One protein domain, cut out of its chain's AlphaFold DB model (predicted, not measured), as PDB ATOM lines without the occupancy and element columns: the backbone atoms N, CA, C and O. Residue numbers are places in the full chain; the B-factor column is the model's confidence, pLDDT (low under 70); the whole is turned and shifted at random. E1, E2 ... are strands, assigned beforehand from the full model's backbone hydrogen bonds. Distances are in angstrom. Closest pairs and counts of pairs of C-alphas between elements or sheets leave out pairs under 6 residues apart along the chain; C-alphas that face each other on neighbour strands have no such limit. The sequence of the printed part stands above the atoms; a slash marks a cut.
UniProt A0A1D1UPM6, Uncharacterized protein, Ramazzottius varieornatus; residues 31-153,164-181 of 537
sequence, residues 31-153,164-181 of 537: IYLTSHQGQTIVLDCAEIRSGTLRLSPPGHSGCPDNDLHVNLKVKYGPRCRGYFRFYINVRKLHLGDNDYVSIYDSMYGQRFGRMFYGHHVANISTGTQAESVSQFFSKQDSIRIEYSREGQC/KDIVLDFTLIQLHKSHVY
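Overview. This is residues 31 to 153 and 164 to 181 of the 537 residues of an uncharacterized protein of Ramazzottius varieornatus (UniProt A0A1D1UPM6). Two five-stranded sheets stand face to face as a sandwich, their strands running nearly along one line, with loops joining them at the ends; both sheets are twisted. Four nested antiparallel pairs, E3 with E10, E4 with E9, E5 with E8 and E6 with E7, make a jelly roll, one long hairpin wound over both sheets, while the edge strands E1 and E2 are added in parallel to E3 and E4. The printed part has 141 residues with ten named strands, E1 to E10 in chain order, and no named helix. The orders are E1 E3 E10 E5 E8 and E2 E4 E9 E6 E7, both mixed. The class is all strand, though under half of the residues are in named elements; the whole is compact, with a radius of gyration of the C-alphas of 15.7 A, and elongated in outline, spanning 51 by 32 by 29 A.

Along the chain. In the first sheet, E1 is residues 31 to 33, 6.0 A from first to last C-alpha, and begins at C-alpha 31 (248.733, 251.480, 206.093). E3 is residues 50 to 55, 16.1 A. E10, residues 166 to 176, measures 31.5 A and ends at C-alpha 176 (236.647, 270.242, 189.969). E5, residues 83 to 93, measures 29.1 A, and E8, residues 132 to 137, measures 15.6 A. In the second sheet, E2 is residues 39 to 44, 15.9 A. E4, residues 68 to 75, measures 22.1 A and begins at C-alpha 68 (234.957, 247.677, 215.406). E9, residues 142 to 149, measures 22.7 A, E6, residues 99 to 105, measures 20.2 A, and E7, residues 114 to 117, measures 9.8 A.

Arrangement. In the first sheet the inner strands E10 and E5 are antiparallel, 162 degrees between directions, with N 85 and O 173 at 2.8 A, within hydrogen-bond range. E10 is antiparallel to E3 at 151 degrees, with N 53 and O 168 at 2.7 A. Edge strand E1 is parallel to E3 at 29 degrees, with N 31 and O 52 at 3.0 A. Edge strand E8 is antiparallel to E5 at 153 degrees, with N 86 and O 135 at 2.8 A. In the second sheet E4 and E9 are antiparallel at 168 degrees, with N 72 and O 143 at 2.7 A. E9 is antiparallel to E6 at 163 degrees, with N 104 and O 144 at 2.7 A. Edge strand E2 is parallel to E4 at 24 degrees, with N 41 and O 71 at 2.8 A. E6 and edge strand E7 form a hairpin at 174 degrees, with N 116 and O 101 at 2.8 A. The parts of the two sheets that face each other are 9.9 A centre to centre, with best planes 20 degrees apart and strands at 11 degrees. Between the sheets, the closest C-alphas of E4 and E8, those of Val 74 and Phe 137, are 7.7 A apart. E6 and E8 are apart, but only just, at 8.1 A.

Size, cuts and confidence. The two C-alphas farthest apart, those of Gly 62 and Ser 178, are 53.4 A from each other. Residues 154 to 163 are not printed, and C-alphas 153 and 164 are 16.7 A apart across that cut. The links E3 to E4, residues 56 to 67, and E7 to E8, residues 118 to 131, are long. Residues 175 to 176 of E10 pair antiparallel with residues 179 to 180. The mean pLDDT of the printed part is 75.8, and 41 residues are under 70, namely 31 to 36, 60 to 66, 107 to 113, 119 to 132, 152 to 153 and 177 to 181.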
ATOM      1  N   ILE A  31     248.988 250.824 204.817       63.44
ATOM      2  CA  ILE A  31     248.733 251.480 206.093       63.44
ATOM      3  C   ILE A  31     248.168 250.420 207.042       63.44
ATOM      4  O   ILE A  31     246.975 250.097 207.036       63.44
ATOM      5  N   TYR A  32     249.053 249.861 207.864       61.28
ATOM      6  CA  TYR A  32     248.690 248.938 208.933       61.28
ATOM      7  C   TYR A  32     248.120 249.723 210.107       61.28
ATOM      8  O   TYR A  32     248.859 250.333 210.879       61.28
ATOM      9  N   LEU A  33     246.797 249.699 210.256       62.03
ATOM     10  CA  LEU A  33     246.139 250.293 211.409       62.03
ATOM     11  C   LEU A  33     245.566 249.176 212.269       62.03
ATOM     12  O   LEU A  33     244.574 248.535 211.929       62.03
ATOM     13  N   THR A  34     246.197 248.960 213.422       60.09
ATOM     14  CA  THR A  34     245.578 248.222 214.522       60.09
ATOM     15  C   THR A  34     244.460 249.096 215.063       60.09
ATOM     16  O   THR A  34     244.680 249.961 215.913       60.09
ATOM     17  N   SER A  35     243.275 248.952 214.482       58.84
ATOM     18  CA  SER A  35     242.173 249.837 214.801       58.84
ATOM     19  C   SER A  35     241.581 249.492 216.158       58.84
ATOM     20  O   SER A  35     241.087 248.382 216.363       58.84
ATOM     21  N   HIS A  36     241.609 250.456 217.070       65.00
ATOM     22  CA  HIS A  36     240.840 250.392 218.307       65.00
ATOM     23  C   HIS A  36     239.405 250.874 218.051       65.00
ATOM     24  O   HIS A  36     239.153 251.656 217.131       65.00
ATOM     25  N   GLN A  37     238.456 250.401 218.859       72.75
ATOM     26  CA  GLN A  37     237.050 250.792 218.757       72.75
ATOM     27  C   GLN A  37     236.904 252.325 218.783       72.75
ATOM     28  O   GLN A  37     237.415 252.991 219.682       72.75
ATOM     29  N   GLY A  38     236.224 252.891 217.779       80.94
ATOM     30  CA  GLY A  38     235.953 254.329 217.688       80.94
ATOM     31  C   GLY A  38     237.081 255.172 217.083       80.94
ATOM     32  O   GLY A  38     237.002 256.403 217.110       80.94
ATOM     33  N   GLN A  39     238.124 254.555 216.518       88.31
ATOM     34  CA  GLN A  39     239.221 255.303 215.910       88.31
ATOM     35  C   GLN A  39     238.749 256.121 214.702       88.31
ATOM     36  O   GLN A  39     238.002 255.649 213.844       88.31
ATOM     37  N   THR A  40     239.219 257.367 214.622       91.12
ATOM     38  CA  THR A  40     239.047 258.218 213.443       91.12
ATOM     39  C   THR A  40     240.367 258.314 212.690       91.12
ATOM     40  O   THR A  40     241.361 258.779 213.243       91.12
ATOM     41  N   ILE A  41     240.376 257.885 211.433       90.62
ATOM     42  CA  ILE A  41     241.502 258.008 210.511       90.62
ATOM     43  C   ILE A  41     241.257 259.241 209.656       90.62
ATOM     44  O   ILE A  41     240.220 259.361 209.001       90.62
ATOM     45  N   VAL A  42     242.213 260.161 209.670       91.62
ATOM     46  CA  VAL A  42     242.128 261.408 208.919       91.62
ATOM     47  C   VAL A  42     243.056 261.322 207.711       91.62
ATOM     48  O   VAL A  42     244.272 261.298 207.865       91.62
ATOM     49  N   LEU A  43     242.477 261.280 206.515       90.38
ATOM     50  CA  LEU A  43     243.185 261.270 205.240       90.38
ATOM     51  C   LEU A  43     243.418 262.716 204.793       90.38
ATOM     52  O   LEU A  43     242.461 263.433 204.490       90.38
ATOM     53  N   ASP A  44     244.671 263.172 204.774       90.69
ATOM     54  CA  ASP A  44     245.000 264.487 204.221       90.69
ATOM     55  C   ASP A  44     245.010 264.400 202.691       90.69
ATOM     56  O   ASP A  44     245.880 263.771 202.092       90.69
ATOM     57  N   CYS A  45     244.034 265.036 202.044       87.69
ATOM     58  CA  CYS A  45     243.894 265.010 200.585       87.69
ATOM     59  C   CYS A  45     245.076 265.652 199.841       87.69
ATOM     60  O   CYS A  45     245.192 265.485 198.625       87.69
ATOM     61  N   ALA A  46     245.929 266.421 200.529       86.06
ATOM     62  CA  ALA A  46     247.136 266.973 199.929       86.06
ATOM     63  C   ALA A  46     248.263 265.934 199.825       86.06
ATOM     64  O   ALA A  46     249.125 266.079 198.958       86.06
ATOM     65  N   GLU A  47     248.251 264.915 200.685       86.50
ATOM     66  CA  GLU A  47     249.331 263.932 200.829       86.50
ATOM     67  C   GLU A  47     248.913 262.549 200.317       86.50
ATOM     68  O   GLU A  47     249.696 261.867 199.659       86.50
ATOM     69  N   ILE A  48     247.657 262.164 200.551       84.44
ATOM     70  CA  ILE A  48     247.152 260.817 200.299       84.44
ATOM     71  C   ILE A  48     246.011 260.901 199.292       84.44
ATOM     72  O   ILE A  48     244.939 261.438 199.576       84.44
ATOM     73  N   ARG A  49     246.239 260.343 198.101       84.44
ATOM     74  CA  ARG A  49     245.213 260.202 197.055       84.44
ATOM     75  C   ARG A  49     244.707 258.782 196.902       84.44
ATOM     76  O   ARG A  49     243.589 258.584 196.455       84.44
ATOM     77  N   SER A  50     245.507 257.802 197.273       88.19
ATOM     78  CA  SER A  50     245.123 256.400 197.260       88.19
ATOM     79  C   SER A  50     245.941 255.656 198.295       88.19
ATOM     80  O   SER A  50     247.029 256.104 198.661       88.19
ATOM     81  N   GLY A  51     245.427 254.528 198.751       88.50
ATOM     82  CA  GLY A  51     246.143 253.663 199.672       88.50
ATOM     83  C   GLY A  51     245.363 252.398 199.976       88.50
ATOM     84  O   GLY A  51     244.211 252.243 199.563       88.50
ATOM     85  N   THR A  52     246.004 251.514 200.728       87.62
ATOM     86  CA  THR A  52     245.391 250.288 201.227       87.62
ATOM     87  C   THR A  52     245.316 250.363 202.745       87.62
ATOM     88  O   THR A  52     246.307 250.586 203.438       87.62
ATOM     89  N   LEU A  53     244.102 250.203 203.258       88.62
ATOM     90  CA  LEU A  53     243.768 250.157 204.666       88.62
ATOM     91  C   LEU A  53     243.550 248.702 205.067       88.62
ATOM     92  O   LEU A  53     242.613 248.050 204.601       88.62
ATOM     93  N   ARG A  54     244.398 248.203 205.963       88.56
ATOM     94  CA  ARG A  54     244.218 246.886 206.572       88.56
ATOM     95  C   ARG A  54     243.683 247.054 207.984       88.56
ATOM     96  O   ARG A  54     244.365 247.605 208.842       88.56
ATOM     97  N   LEU A  55     242.463 246.575 208.197       87.25
ATOM     98  CA  LEU A  55     241.814 246.518 209.497       87.25
ATOM     99  C   LEU A  55     241.883 245.078 209.989       87.25
ATOM    100  O   LEU A  55     241.346 244.170 209.354       87.25
ATOM    101  N   SER A  56     242.540 244.877 211.122       86.06
ATOM    102  CA  SER A  56     242.562 243.593 211.817       86.06
ATOM    103  C   SER A  56     241.704 243.754 213.067       86.06
ATOM    104  O   SER A  56     242.192 244.314 214.056       86.06
ATOM    105  N   PRO A  57     240.418 243.343 213.041       81.38
ATOM    106  CA  PRO A  57     239.581 243.410 214.217       81.38
ATOM    107  C   PRO A  57     240.286 242.659 215.345       81.38
ATOM    108  O   PRO A  57     240.778 241.547 215.118       81.38
ATOM    109  N   PRO A  58     240.388 243.253 216.541       75.44
ATOM    110  CA  PRO A  58     241.049 242.611 217.664       75.44
ATOM    111  C   PRO A  58     240.491 241.196 217.851       75.44
ATOM    112  O   PRO A  58     239.276 241.009 217.961       75.44
ATOM    113  N   GLY A  59     241.383 240.201 217.842       70.19
ATOM    114  CA  GLY A  59     241.043 238.798 218.062       70.19
ATOM    115  C   GLY A  59     240.499 238.633 219.474       70.19
ATOM    116  O   GLY A  59     241.261 238.499 220.424       70.19
ATOM    117  N   HIS A  60     239.183 238.738 219.622       59.59
ATOM    118  CA  HIS A  60     238.567 238.838 220.934       59.59
ATOM    119  C   HIS A  60     238.434 237.477 221.607       59.59
ATOM    120  O   HIS A  60     237.646 236.624 221.194       59.59
ATOM    121  N   SER A  61     239.162 237.319 222.708       58.06
ATOM    122  CA  SER A  61     238.902 236.318 223.733       58.06
ATOM    123  C   SER A  61     237.796 236.824 224.673       58.06
ATOM    124  O   SER A  61     238.093 237.407 225.712       58.06
ATOM    125  N   GLY A  62     236.527 236.625 224.302       58.66
ATOM    126  CA  GLY A  62     235.364 236.839 225.185       58.66
ATOM    127  C   GLY A  62     234.603 238.148 224.941       58.66
ATOM    128  O   GLY A  62     234.965 239.194 225.467       58.66
ATOM    129  N   CYS A  63     233.542 238.082 224.134       61.28
ATOM    130  CA  CYS A  63     232.635 239.200 223.836       61.28
ATOM    131  C   CYS A  63     231.892 239.709 225.085       61.28
ATOM    132  O   CYS A  63     231.649 238.921 226.000       61.28
ATOM    133  N   PRO A  64     231.476 240.985 225.119       54.84
ATOM    134  CA  PRO A  64     230.277 241.431 224.396       54.84
ATOM    135  C   PRO A  64     230.524 242.699 223.556       54.84
ATOM    136  O   PRO A  64     231.338 243.537 223.918       54.84
ATOM    137  N   ASP A  65     229.819 242.802 222.427       60.28
ATOM    138  CA  ASP A  65     229.666 243.994 221.572       60.28
ATOM    139  C   ASP A  65     230.960 244.659 221.077       60.28
ATOM    140  O   ASP A  65     231.150 245.876 221.137       60.28
ATOM    141  N   ASN A  66     231.861 243.845 220.526       63.12
ATOM    142  CA  ASN A  66     233.074 244.346 219.881       63.12
ATOM    143  C   ASN A  66     232.796 244.722 218.434       63.12
ATOM    144  O   ASN A  66     233.364 244.146 217.502       63.12
ATOM    145  N   ASP A  67     231.918 245.703 218.271       78.62
ATOM    146  CA  ASP A  67     231.779 246.370 216.997       78.62
ATOM    147  C   ASP A  67     233.027 247.226 216.790       78.62
ATOM    148  O   ASP A  67     233.286 248.203 217.503       78.62
ATOM    149  N   LEU A  68     233.849 246.838 215.820       86.00
ATOM    150  CA  LEU A  68     234.957 247.677 215.406       86.00
ATOM    151  C   LEU A  68     234.376 248.811 214.569       86.00
ATOM    152  O   LEU A  68     233.911 248.592 213.454       86.00
ATOM    153  N   HIS A  69     234.457 250.031 215.089       87.81
ATOM    154  CA  HIS A  69     234.075 251.231 214.360       87.81
ATOM    155  C   HIS A  69     235.311 252.016 213.936       87.81
ATOM    156  O   HIS A  69     236.084 252.462 214.787       87.81
ATOM    157  N   VAL A  70     235.452 252.231 212.633       90.12
ATOM    158  CA  VAL A  70     236.501 253.055 212.037       90.12
ATOM    159  C   VAL A  70     235.848 254.197 211.275       90.12
ATOM    160  O   VAL A  70     235.101 253.972 210.328       90.12
ATOM    161  N   ASN A  71     236.130 255.433 211.675       90.44
ATOM    162  CA  ASN A  71     235.657 256.622 210.973       90.44
ATOM    163  C   ASN A  71     236.755 257.142 210.045       90.44
ATOM    164  O   ASN A  71     237.801 257.581 210.507       90.44
ATOM    165  N   LEU A  72     236.517 257.141 208.741       90.44
ATOM    166  CA  LEU A  72     237.367 257.769 207.741       90.44
ATOM    167  C   LEU A  72     236.909 259.211 207.528       90.44
ATOM    168  O   LEU A  72     235.776 259.454 207.117       90.44
ATOM    169  N   LYS A  73     237.790 260.172 207.798       90.44
ATOM    170  CA  LYS A  73     237.573 261.601 207.543       90.44
ATOM    171  C   LYS A  73     238.592 262.112 206.550       90.44
ATOM    172  O   LYS A  73     239.762 261.767 206.640       90.44
ATOM    173  N   VAL A  74     238.173 262.990 205.648       88.50
ATOM    174  CA  VAL A  74     239.098 263.673 204.738       88.50
ATOM    175  C   VAL A  74     239.407 265.052 205.307       88.50
ATOM    176  O   VAL A  74     238.508 265.868 205.510       88.50
ATOM    177  N   LYS A  75     240.680 265.336 205.578       89.88
ATOM    178  CA  LYS A  75     241.128 266.669 205.987       89.88
ATOM    179  C   LYS A  75     241.437 267.491 204.752       89.88
ATOM    180  O   LYS A  75     242.319 267.152 203.975       89.88
ATOM    181  N   TYR A  76     240.727 268.605 204.610       86.25
ATOM    182  CA  TYR A  76     240.886 269.519 203.487       86.25
ATOM    183  C   TYR A  76     242.027 270.496 203.759       86.25
ATOM    184  O   TYR A  76     241.836 271.513 204.429       86.25
ATOM    185  N   GLY A  77     243.209 270.193 203.225       84.69
ATOM    186  CA  GLY A  77     244.333 271.124 203.208       84.69
ATOM    187  C   GLY A  77     244.101 272.329 202.276       84.69
ATOM    188  O   GLY A  77     243.190 272.321 201.443       84.69
ATOM    189  N   PRO A  78     244.953 273.370 202.338       84.38
ATOM    190  CA  PRO A  78     244.844 274.563 201.486       84.38
ATOM    191  C   PRO A  78     244.965 274.260 199.981       84.38
ATOM    192  O   PRO A  78     244.481 275.029 199.147       84.38
ATOM    193  N   ARG A  79     245.590 273.128 199.630       81.38
ATOM    194  CA  ARG A  79     245.723 272.632 198.250       81.38
ATOM    195  C   ARG A  79     244.506 271.832 197.769       81.38
ATOM    196  O   ARG A  79     244.361 271.609 196.572       81.38
ATOM    197  N   CYS A  80     243.602 271.461 198.668       83.75
ATOM    198  CA  CYS A  80     242.415 270.683 198.347       83.75
ATOM    199  C   CYS A  80     241.228 271.600 198.055       83.75
ATOM    200  O   CYS A  80     240.501 272.026 198.956       83.75
ATOM    201  N   ARG A  81     241.035 271.937 196.776       82.38
ATOM    202  CA  ARG A  81     239.937 272.801 196.315       82.38
ATOM    203  C   ARG A  81     238.879 271.999 195.560       82.38
ATOM    204  O   ARG A  81     239.203 271.280 194.626       82.38
ATOM    205  N   GLY A  82     237.605 272.206 195.873       82.00
ATOM    206  CA  GLY A  82     236.493 271.544 195.181       82.00
ATOM    207  C   GLY A  82     235.876 270.409 195.990       82.00
ATOM    208  O   GLY A  82     236.038 270.354 197.210       82.00
ATOM    209  N   TYR A  83     235.121 269.555 195.304       78.75
ATOM    210  CA  TYR A  83     234.491 268.383 195.903       78.75
ATOM    211  C   TYR A  83     235.415 267.190 195.723       78.75
ATOM    212  O   TYR A  83     236.113 267.105 194.718       78.75
ATOM    213  N   PHE A  84     235.415 266.270 196.677       78.56
ATOM    214  CA  PHE A  84     236.116 265.007 196.505       78.56
ATOM    215  C   PHE A  84     235.083 263.908 196.374       78.56
ATOM    216  O   PHE A  84     234.012 263.973 196.977       78.56
ATOM    217  N   ARG A  85     235.387 262.909 195.562       79.94
ATOM    218  CA  ARG A  85     234.653 261.660 195.550       79.94
ATOM    219  C   ARG A  85     235.599 260.575 196.022       79.94
ATOM    220  O   ARG A  85     236.668 260.377 195.453       79.94
ATOM    221  N   PHE A  86     235.210 259.927 197.101       79.50
ATOM    222  CA  PHE A  86     235.939 258.821 197.676       79.50
ATOM    223  C   PHE A  86     235.410 257.530 197.084       79.50
ATOM    224  O   PHE A  86     234.198 257.317 197.015       79.50
ATOM    225  N   TYR A  87     236.329 256.689 196.654       82.50
ATOM    226  CA  TYR A  87     236.057 255.354 196.166       82.50
ATOM    227  C   TYR A  87     236.716 254.387 197.127       82.50
ATOM    228  O   TYR A  87     237.904 254.521 197.402       82.50
ATOM    229  N   ILE A  88     235.948 253.435 197.635       82.56
ATOM    230  CA  ILE A  88     236.447 252.324 198.434       82.56
ATOM    231  C   ILE A  88     236.240 251.069 197.609       82.56
ATOM    232  O   ILE A  88     235.106 250.743 197.266       82.56
ATOM    233  N   ASN A  89     237.327 250.372 197.317       80.19
ATOM    234  CA  ASN A  89     237.303 249.060 196.700       80.19
ATOM    235  C   ASN A  89     237.630 248.021 197.771       80.19
ATOM    236  O   ASN A  89     238.714 248.018 198.357       80.19
ATOM    237  N   VAL A  90     236.697 247.111 198.026       80.56
ATOM    238  CA  VAL A  90     236.918 246.026 198.983       80.56
ATOM    239  C   VAL A  90     237.711 244.922 198.279       80.56
ATOM    240  O   VAL A  90     237.158 244.185 197.467       80.56
ATOM    241  N   ARG A  91     239.020 244.815 198.552       73.88
ATOM    242  CA  ARG A  91     239.893 243.816 197.900       73.88
ATOM    243  C   ARG A  91     239.784 242.439 198.524       73.88
ATOM    244  O   ARG A  91     239.771 241.434 197.819       73.88
ATOM    245  N   LYS A  92     239.816 242.385 199.854       77.19
ATOM    246  CA  LYS A  92     239.903 241.126 200.588       77.19
ATOM    247  C   LYS A  92     239.111 241.236 201.870       77.19
ATOM    248  O   LYS A  92     239.364 242.107 202.698       77.19
ATOM    249  N   LEU A  93     238.164 240.326 202.009       77.25
ATOM    250  CA  LEU A  93     237.237 240.300 203.117       77.25
ATOM    251  C   LEU A  93     237.217 238.874 203.667       77.25
ATOM    252  O   LEU A  93     236.592 237.989 203.090       77.25
ATOM    253  N   HIS A  94     237.954 238.643 204.752       79.69
ATOM    254  CA  HIS A  94     237.934 237.361 205.458       79.69
ATOM    255  C   HIS A  94     236.956 237.437 206.623       79.69
ATOM    256  O   HIS A  94     237.341 237.701 207.762       79.69
ATOM    257  N   LEU A  95     235.679 237.241 206.305       80.25
ATOM    258  CA  LEU A  95     234.591 237.191 207.275       80.25
ATOM    259  C   LEU A  95     234.253 235.743 207.617       80.25
ATOM    260  O   LEU A  95     234.230 234.881 206.744       80.25
ATOM    261  N   GLY A  96     233.981 235.477 208.892       79.44
ATOM    262  CA  GLY A  96     233.269 234.255 209.273       79.44
ATOM    263  C   GLY A  96     231.787 234.348 208.904       79.44
ATOM    264  O   GLY A  96     231.289 235.444 208.675       79.44
ATOM    265  N   ASP A  97     231.070 233.223 208.918       80.88
ATOM    266  CA  ASP A  97     229.647 233.132 208.520       80.88
ATOM    267  C   ASP A  97     228.734 234.159 209.215       80.88
ATOM    268  O   ASP A  97     227.776 234.670 208.632       80.88
ATOM    269  N   ASN A  98     229.106 234.491 210.448       82.12
ATOM    270  CA  ASN A  98     228.404 235.385 211.356       82.12
ATOM    271  C   ASN A  98     228.965 236.808 211.378       82.12
ATOM    272  O   ASN A  98     228.470 237.648 212.116       82.12
ATOM    273  N   ASP A  99     230.035 237.095 210.649       84.25
ATOM    274  CA  ASP A  99     230.563 238.448 210.601       84.25
ATOM    275  C   ASP A  99     229.880 239.238 209.491       84.25
ATOM    276  O   ASP A  99     229.598 238.707 208.411       84.25
ATOM    277  N   TYR A 100     229.708 240.532 209.725       87.56
ATOM    278  CA  TYR A 100     229.348 241.465 208.679       87.56
ATOM    279  C   TYR A 100     230.127 242.775 208.789       87.56
ATOM    280  O   TYR A 100     230.553 243.196 209.864       87.56
ATOM    281  N   VAL A 101     230.327 243.417 207.640       88.56
ATOM    282  CA  VAL A 101     230.886 244.768 207.546       88.56
ATOM    283  C   VAL A 101     229.825 245.681 206.969       88.56
ATOM    284  O   VAL A 101     229.306 245.418 205.886       88.56
ATOM    285  N   SER A 102     229.520 246.759 207.671       88.75
ATOM    286  CA  SER A 102     228.617 247.810 207.235       88.75
ATOM    287  C   SER A 102     229.382 249.114 207.008       88.75
ATOM    288  O   SER A 102     230.182 249.548 207.832       88.75
ATOM    289  N   ILE A 103     229.158 249.746 205.857       88.50
ATOM    290  CA  ILE A 103     229.792 251.023 205.497       88.50
ATOM    291  C   ILE A 103     228.721 252.107 205.486       88.50
ATOM    292  O   ILE A 103     227.835 252.067 204.643       88.50
ATOM    293  N   TYR A 104     228.798 253.069 206.401       86.44
ATOM    294  CA  TYR A 104     227.846 254.167 206.553       86.44
ATOM    295  C   TYR A 104     228.433 255.488 206.071       86.44
ATOM    296  O   TYR A 104     229.599 255.795 206.317       86.44
ATOM    297  N   ASP A 105     227.572 256.310 205.479       82.56
ATOM    298  CA  ASP A 105     227.838 257.721 205.214       82.56
ATOM    299  C   ASP A 105     227.320 258.585 206.362       82.56
ATOM    300  O   ASP A 105     226.154 258.470 206.756       82.56
ATOM    301  N   SER A 106     228.148 259.488 206.881       74.56
ATOM    302  CA  SER A 106     227.693 260.455 207.875       74.56
ATOM    303  C   SER A 106     226.815 261.562 207.296       74.56
ATOM    304  O   SER A 106     226.084 262.178 208.067       74.56
ATOM    305  N   MET A 107     226.874 261.844 205.986       63.34
ATOM    306  CA  MET A 107     226.209 263.016 205.396       63.34
ATOM    307  C   MET A 107     224.683 262.972 205.573       63.34
ATOM    308  O   MET A 107     224.053 264.009 205.773       63.34
ATOM    309  N   TYR A 108     224.078 261.783 205.548       57.88
ATOM    310  CA  TYR A 108     222.620 261.669 205.511       57.88
ATOM    311  C   TYR A 108     221.971 261.201 206.806       57.88
ATOM    312  O   TYR A 108     220.744 261.215 206.885       57.88
ATOM    313  N   GLY A 109     222.728 260.706 207.793       55.38
ATOM    314  CA  GLY A 109     222.160 259.982 208.948       55.38
ATOM    315  C   GLY A 109     221.298 258.758 208.569       55.38
ATOM    316  O   GLY A 109     220.863 258.000 209.433       55.38
ATOM    317  N   GLN A 110     221.062 258.546 207.273       54.22
ATOM    318  CA  GLN A 110     220.377 257.433 206.664       54.22
ATOM    319  C   GLN A 110     221.429 256.438 206.208       54.22
ATOM    320  O   GLN A 110     222.429 256.783 205.577       54.22
ATOM    321  N   ARG A 111     221.174 255.179 206.551       53.41
ATOM    322  CA  ARG A 111     222.010 254.036 206.218       53.41
ATOM    323  C   ARG A 111     221.999 253.827 204.700       53.41
ATOM    324  O   ARG A 111     221.291 252.955 204.213       53.41
ATOM    325  N   PHE A 112     222.847 254.528 203.951       57.06
ATOM    326  CA  PHE A 112     223.417 253.956 202.724       57.06
ATOM    327  C   PHE A 112     224.457 252.899 203.131       57.06
ATOM    328  O   PHE A 112     225.635 252.987 202.822       57.06
ATOM    329  N   GLY A 113     223.993 251.939 203.933       62.97
ATOM    330  CA  GLY A 113     224.777 250.880 204.527       62.97
ATOM    331  C   GLY A 113     224.860 249.739 203.545       62.97
ATOM    332  O   GLY A 113     223.941 248.924 203.507       62.97
ATOM    333  N   ARG A 114     225.930 249.655 202.749       76.81
ATOM    334  CA  ARG A 114     226.243 248.350 202.160       76.81
ATOM    335  C   ARG A 114     226.660 247.435 203.299       76.81
ATOM    336  O   ARG A 114     227.555 247.798 204.061       76.81
ATOM    337  N   MET A 115     225.975 246.304 203.426       80.75
ATOM    338  CA  MET A 115     226.288 245.260 204.392       80.75
ATOM    339  C   MET A 115     226.869 244.070 203.641       80.75
ATOM    340  O   MET A 115     226.228 243.522 202.748       80.75
ATOM    341  N   PHE A 116     228.088 243.692 204.001       82.38
ATOM    342  CA  PHE A 116     228.771 242.517 203.485       82.38
ATOM    343  C   PHE A 116     228.682 241.422 204.536       82.38
ATOM    344  O   PHE A 116     229.215 241.609 205.624       82.38
ATOM    345  N   TYR A 117     228.031 240.304 204.226       81.00
ATOM    346  CA  TYR A 117     227.898 239.166 205.137       81.00
ATOM    347  C   TYR A 117     228.910 238.079 204.790       81.00
ATOM    348  O   TYR A 117     229.062 237.735 203.615       81.00
ATOM    349  N   GLY A 118     229.565 237.486 205.788       74.19
ATOM    350  CA  GLY A 118     230.568 236.453 205.530       74.19
ATOM    351  C   GLY A 118     230.017 235.194 204.868       74.19
ATOM    352  O   GLY A 118     230.646 234.672 203.951       74.19
ATOM    353  N   HIS A 119     228.801 234.766 205.222       69.81
ATOM    354  CA  HIS A 119     228.168 233.588 204.614       69.81
ATOM    355  C   HIS A 119     227.779 233.780 203.136       69.81
ATOM    356  O   HIS A 119     227.573 232.801 202.420       69.81
ATOM    357  N   HIS A 120     227.686 235.026 202.654       55.91
ATOM    358  CA  HIS A 120     227.336 235.329 201.263       55.91
ATOM    359  C   HIS A 120     228.548 235.497 200.346       55.91
ATOM    360  O   HIS A 120     228.396 235.555 199.127       55.91
ATOM    361  N   VAL A 121     229.756 235.537 200.908       56.16
ATOM    362  CA  VAL A 121     230.976 235.848 200.170       56.16
ATOM    363  C   VAL A 121     231.952 234.687 200.326       56.16
ATOM    364  O   VAL A 121     232.997 234.792 200.964       56.16
ATOM    365  N   ALA A 122     231.591 233.536 199.755       47.62
ATOM    366  CA  ALA A 122     232.468 232.372 199.716       47.62
ATOM    367  C   ALA A 122     233.717 232.710 198.887       47.62
ATOM    368  O   ALA A 122     233.696 232.614 197.664       47.62
ATOM    369  N   ASN A 123     234.793 233.130 199.560       48.88
ATOM    370  CA  ASN A 123     236.077 233.486 198.965       48.88
ATOM    371  C   ASN A 123     235.956 234.481 197.790       48.88
ATOM    372  O   ASN A 123     235.967 234.069 196.626       48.88
ATOM    373  N   ILE A 124     236.015 235.797 198.065       50.38
ATOM    374  CA  ILE A 124     236.585 236.743 197.076       50.38
ATOM    375  C   ILE A 124     238.068 236.378 196.935       50.38
ATOM    376  O   ILE A 124     238.970 236.939 197.553       50.38
ATOM    377  N   SER A 125     238.309 235.304 196.196       45.03
ATOM    378  CA  SER A 125     239.610 234.730 195.923       45.03
ATOM    379  C   SER A 125     240.137 235.437 194.692       45.03
ATOM    380  O   SER A 125     239.886 235.020 193.572       45.03
ATOM    381  N   THR A 126     240.831 236.555 194.910       48.50
ATOM    382  CA  THR A 126     241.752 237.221 193.962       48.50
ATOM    383  C   THR A 126     241.236 237.591 192.555       48.50
ATOM    384  O   THR A 126     241.984 238.216 191.812       48.50
ATOM    385  N   GLY A 127     239.996 237.271 192.172       42.41
ATOM    386  CA  GLY A 127     239.513 237.419 190.794       42.41
ATOM    387  C   GLY A 127     238.007 237.620 190.620       42.41
ATOM    388  O   GLY A 127     237.569 237.860 189.497       42.41
ATOM    389  N   THR A 128     237.200 237.561 191.684       43.59
ATOM    390  CA  THR A 128     235.785 237.959 191.628       43.59
ATOM    391  C   THR A 128     235.630 239.445 191.944       43.59
ATOM    392  O   THR A 128     236.388 240.010 192.729       43.59
ATOM    393  N   GLN A 129     234.689 240.074 191.234       52.72
ATOM    394  CA  GLN A 129     234.465 241.517 191.118       52.72
ATOM    395  C   GLN A 129     234.669 242.252 192.449       52.72
ATOM    396  O   GLN A 129     233.922 242.032 193.400       52.72
ATOM    397  N   ALA A 130     235.680 243.124 192.507       54.19
ATOM    398  CA  ALA A 130     235.833 244.041 193.625       54.19
ATOM    399  C   ALA A 130     234.576 244.912 193.687       54.19
ATOM    400  O   ALA A 130     234.289 245.654 192.747       54.19
ATOM    401  N   GLU A 131     233.810 244.799 194.768       63.03
ATOM    402  CA  GLU A 131     232.706 245.718 194.988       63.03
ATOM    403  C   GLU A 131     233.270 247.092 195.340       63.03
ATOM    404  O   GLU A 131     234.061 247.239 196.280       63.03
ATOM    405  N   SER A 132     232.851 248.098 194.571       66.06
ATOM    406  CA  SER A 132     233.210 249.486 194.812       66.06
ATOM    407  C   SER A 132     232.056 250.259 195.445       66.06
ATOM    408  O   SER A 132     230.892 250.180 195.037       66.06
ATOM    409  N   VAL A 133     232.384 251.035 196.475       72.38
ATOM    410  CA  VAL A 133     231.497 252.027 197.083       72.38
ATOM    411  C   VAL A 133     232.050 253.399 196.735       72.38
ATOM    412  O   VAL A 133     233.181 253.722 197.086       72.38
ATOM    413  N   SER A 134     231.267 254.212 196.024       75.88
ATOM    414  CA  SER A 134     231.656 255.577 195.656       75.88
ATOM    415  C   SER A 134     230.754 256.603 196.324       75.88
ATOM    416  O   SER A 134     229.533 256.519 196.175       75.88
ATOM    417  N   GLN A 135     231.338 257.604 196.977       74.06
ATOM    418  CA  GLN A 135     230.597 258.632 197.705       74.06
ATOM    419  C   GLN A 135     231.218 260.013 197.543       74.06
ATOM    420  O   GLN A 135     232.437 260.158 197.462       74.06
ATOM    421  N   PHE A 136     230.377 261.043 197.490       75.06
ATOM    422  CA  PHE A 136     230.839 262.426 197.517       75.06
ATOM    423  C   PHE A 136     231.147 262.849 198.949       75.06
ATOM    424  O   PHE A 136     230.336 262.632 199.838       75.06
ATOM    425  N   PHE A 137     232.299 263.486 199.133       76.12
ATOM    426  CA  PHE A 137     232.728 264.063 200.396       76.12
ATOM    427  C   PHE A 137     232.714 265.588 200.323       76.12
ATOM    428  O   PHE A 137     233.311 266.228 199.442       76.12
ATOM    429  N   SER A 138     232.045 266.160 201.309       78.00
ATOM    430  CA  SER A 138     232.169 267.515 201.805       78.00
ATOM    431  C   SER A 138     233.185 267.567 202.952       78.00
ATOM    432  O   SER A 138     233.626 266.551 203.489       78.00
ATOM    433  N   LYS A 139     233.536 268.786 203.379       79.00
ATOM    434  CA  LYS A 139     234.468 269.023 204.496       79.00
ATOM    435  C   LYS A 139     234.015 268.437 205.834       79.00
ATOM    436  O   LYS A 139     234.829 268.347 206.747       79.00
ATOM    437  N   GLN A 140     232.729 268.133 205.970       81.88
ATOM    438  CA  GLN A 140     232.129 267.646 207.210       81.88
ATOM    439  C   GLN A 140     231.841 266.145 207.156       81.88
ATOM    440  O   GLN A 140     231.495 265.565 208.185       81.88
ATOM    441  N   ASP A 141     232.025 265.519 205.994       84.25
ATOM    442  CA  ASP A 141     231.606 264.144 205.786       84.25
ATOM    443  C   ASP A 141     232.670 263.161 206.259       84.25
ATOM    444  O   ASP A 141     233.881 263.413 206.255       84.25
ATOM    445  N   SER A 142     232.180 262.013 206.692       87.19
ATOM    446  CA  SER A 142     232.960 260.891 207.156       87.19
ATOM    447  C   SER A 142     232.280 259.606 206.723       87.19
ATOM    448  O   SER A 142     231.055 259.507 206.747       87.19
ATOM    449  N   ILE A 143     233.081 258.616 206.357       87.94
ATOM    450  CA  ILE A 143     232.584 257.256 206.190       87.94
ATOM    451  C   ILE A 143     232.873 256.496 207.467       87.94
ATOM    452  O   ILE A 143     234.012 256.457 207.923       87.94
ATOM    453  N   ARG A 144     231.854 255.865 208.035       89.62
ATOM    454  CA  ARG A 144     232.016 254.954 209.161       89.62
ATOM    455  C   ARG A 144     231.978 253.530 208.641       89.62
ATOM    456  O   ARG A 144     230.992 253.113 208.052       89.62
ATOM    457  N   ILE A 145     233.044 252.784 208.863       89.75
ATOM    458  CA  ILE A 145     233.087 251.346 208.629       89.75
ATOM    459  C   ILE A 145     232.847 250.689 209.981       89.75
ATOM    460  O   ILE A 145     233.585 250.943 210.934       89.75
ATOM    461  N   GLU A 146     231.803 249.881 210.077       89.81
ATOM    462  CA  GLU A 146     231.509 249.077 211.252       89.81
ATOM    463  C   GLU A 146     231.685 247.609 210.881       89.81
ATOM    464  O   GLU A 146     231.120 247.124 209.908       89.81
ATOM    465  N   TYR A 147     232.511 246.900 211.634       88.88
ATOM    466  CA  TYR A 147     232.558 245.448 211.603       88.88
ATOM    467  C   TYR A 147     231.835 244.946 212.838       88.88
ATOM    468  O   TYR A 147     232.146 245.388 213.941       88.88
ATOM    469  N   SER A 148     230.913 244.015 212.643       86.88
ATOM    470  CA  SER A 148     230.152 243.397 213.717       86.88
ATOM    471  C   SER A 148     230.044 241.893 213.485       86.88
ATOM    472  O   SER A 148     230.290 241.386 212.387       86.88
ATOM    473  N   ARG A 149     229.714 241.160 214.546       84.25
ATOM    474  CA  ARG A 149     229.504 239.714 214.508       84.25
ATOM    475  C   ARG A 149     228.132 239.394 215.076       84.25
ATOM    476  O   ARG A 149     227.891 239.565 216.266       84.25
ATOM    477  N   GLU A 150     227.271 238.859 214.229       82.50
ATOM    478  CA  GLU A 150     225.954 238.368 214.588       82.50
ATOM    479  C   GLU A 150     226.067 236.993 215.258       82.50
ATOM    480  O   GLU A 150     226.335 235.973 214.629       82.50
ATOM    481  N   GLY A 151     225.889 236.935 216.572       74.19
ATOM    482  CA  GLY A 151     225.802 235.659 217.271       74.19
ATOM    483  C   GLY A 151     226.099 235.773 218.750       74.19
ATOM    484  O   GLY A 151     226.970 236.528 219.178       74.19
ATOM    485  N   GLN A 152     225.385 234.978 219.544       61.91
ATOM    486  CA  GLN A 152     225.685 234.836 220.959       61.91
ATOM    487  C   GLN A 152     227.096 234.276 221.096       61.91
ATOM    488  O   GLN A 152     227.406 233.208 220.559       61.91
ATOM    489  N   CYS A 153     227.946 234.992 221.825       66.88
ATOM    490  CA  CYS A 153     229.267 234.519 222.199       66.88
ATOM    491  C   CYS A 153     229.136 233.431 223.259       66.88
ATOM    492  O   CYS A 153     229.488 233.591 224.421       66.88
ATOM    493  N   LYS A 164     241.377 237.562 211.128       76.44
ATOM    494  CA  LYS A 164     240.398 238.223 210.275       76.44
ATOM    495  C   LYS A 164     241.026 239.530 209.839       76.44
ATOM    496  O   LYS A 164     241.322 240.378 210.670       76.44
ATOM    497  N   ASP A 165     241.286 239.645 208.548       82.06
ATOM    498  CA  ASP A 165     241.829 240.855 207.954       82.06
ATOM    499  C   ASP A 165     240.824 241.373 206.937       82.06
ATOM    500  O   ASP A 165     240.412 240.657 206.019       82.06
ATOM    501  N   ILE A 166     240.447 242.631 207.113       84.88
ATOM    502  CA  ILE A 166     239.665 243.398 206.156       84.88
ATOM    503  C   ILE A 166     240.660 244.305 205.438       84.88
ATOM    504  O   ILE A 166     241.305 245.142 206.066       84.88
ATOM    505  N   VAL A 167     240.817 244.119 204.129       85.50
ATOM    506  CA  VAL A 167     241.705 244.937 203.296       85.50
ATOM    507  C   VAL A 167     240.854 245.765 202.346       85.50
ATOM    508  O   VAL A 167     240.169 245.229 201.468       85.50
ATOM    509  N   LEU A 168     240.912 247.075 202.540       87.38
ATOM    510  CA  LEU A 168     240.180 248.070 201.778       87.38
ATOM    511  C   LEU A 168     241.182 248.901 200.999       87.38
ATOM    512  O   LEU A 168     242.033 249.553 201.593       87.38
ATOM    513  N   ASP A 169     241.061 248.931 199.687       85.19
ATOM    514  CA  ASP A 169     241.699 249.995 198.935       85.19
ATOM    515  C   ASP A 169     240.796 251.207 198.923       85.19
ATOM    516  O   ASP A 169     239.572 251.088 198.831       85.19
ATOM    517  N   PHE A 170     241.400 252.381 198.918       87.88
ATOM    518  CA  PHE A 170     240.667 253.600 198.667       87.88
ATOM    519  C   PHE A 170     241.385 254.492 197.663       87.88
ATOM    520  O   PHE A 170     242.613 254.511 197.583       87.88
ATOM    521  N   THR A 171     240.587 255.278 196.943       86.25
ATOM    522  CA  THR A 171     241.036 256.337 196.041       86.25
ATOM    523  C   THR A 171     240.203 257.596 196.292       86.25
ATOM    524  O   THR A 171     238.974 257.577 196.255       86.25
ATOM    525  N   LEU A 172     240.878 258.712 196.544       85.44
ATOM    526  CA  LEU A 172     240.341 260.062 196.667       85.44
ATOM    527  C   LEU A 172     240.468 260.774 195.320       85.44
ATOM    528  O   LEU A 172     241.558 261.189 194.930       85.44
ATOM    529  N   ILE A 173     239.341 260.973 194.641       83.88
ATOM    530  CA  ILE A 173     239.280 261.745 193.398       83.88
ATOM    531  C   ILE A 173     238.857 263.167 193.703       83.88
ATOM    532  O   ILE A 173     237.823 263.399 194.327       83.88
ATOM    533  N   GLN A 174     239.609 264.138 193.201       82.44
ATOM    534  CA  GLN A 174     239.230 265.541 193.270       82.44
ATOM    535  C   GLN A 174     238.360 265.907 192.063       82.44
ATOM    536  O   GLN A 174     238.825 265.956 190.928       82.44
ATOM    537  N   LEU A 175     237.090 266.217 192.307       77.50
ATOM    538  CA  LEU A 175     236.166 266.712 191.295       77.50
ATOM    539  C   LEU A 175     236.196 268.241 191.281       77.50
ATOM    540  O   LEU A 175     235.733 268.915 192.212       77.50
ATOM    541  N   HIS A 176     236.733 268.809 190.202       73.62
ATOM    542  CA  HIS A 176     236.647 270.242 189.969       73.62
ATOM    543  C   HIS A 176     235.374 270.585 189.185       73.62
ATOM    544  O   HIS A 176     234.956 269.836 188.307       73.62
ATOM    545  N   LYS A 177     234.739 271.724 189.507       64.81
ATOM    546  CA  LYS A 177     233.403 272.114 189.001       64.81
ATOM    547  C   LYS A 177     233.293 272.190 187.468       64.81
ATOM    548  O   LYS A 177     232.178 272.203 186.964       64.81
ATOM    549  N   SER A 178     234.409 272.258 186.744       59.75
ATOM    550  CA  SER A 178     234.436 272.364 185.281       59.75
ATOM    551  C   SER A 178     235.075 271.172 184.565       59.75
ATOM    552  O   SER A 178     234.814 271.003 183.379       59.75
ATOM    553  N   HIS A 179     235.863 270.329 185.245       57.56
ATOM    554  CA  HIS A 179     236.581 269.208 184.628       57.56
ATOM    555  C   HIS A 179     236.887 268.116 185.668       57.56
ATOM    556  O   HIS A 179     237.406 268.403 186.750       57.56
ATOM    557  N   VAL A 180     236.591 266.857 185.326       54.44
ATOM    558  CA  VAL A 180     237.159 265.684 186.006       54.44
ATOM    559  C   VAL A 180     238.582 265.550 185.472       54.44
ATOM    560  O   VAL A 180     238.773 265.117 184.339       54.44
ATOM    561  N   TYR A 181     239.567 266.042 186.218       52.06
ATOM    562  CA  TYR A 181     240.963 265.930 185.806       52.06
ATOM    563  C   TYR A 181     241.488 264.518 186.110       52.06
ATOM    564  O   TYR A 181     241.300 264.009 187.209       52.06
TER     565      TYR A 181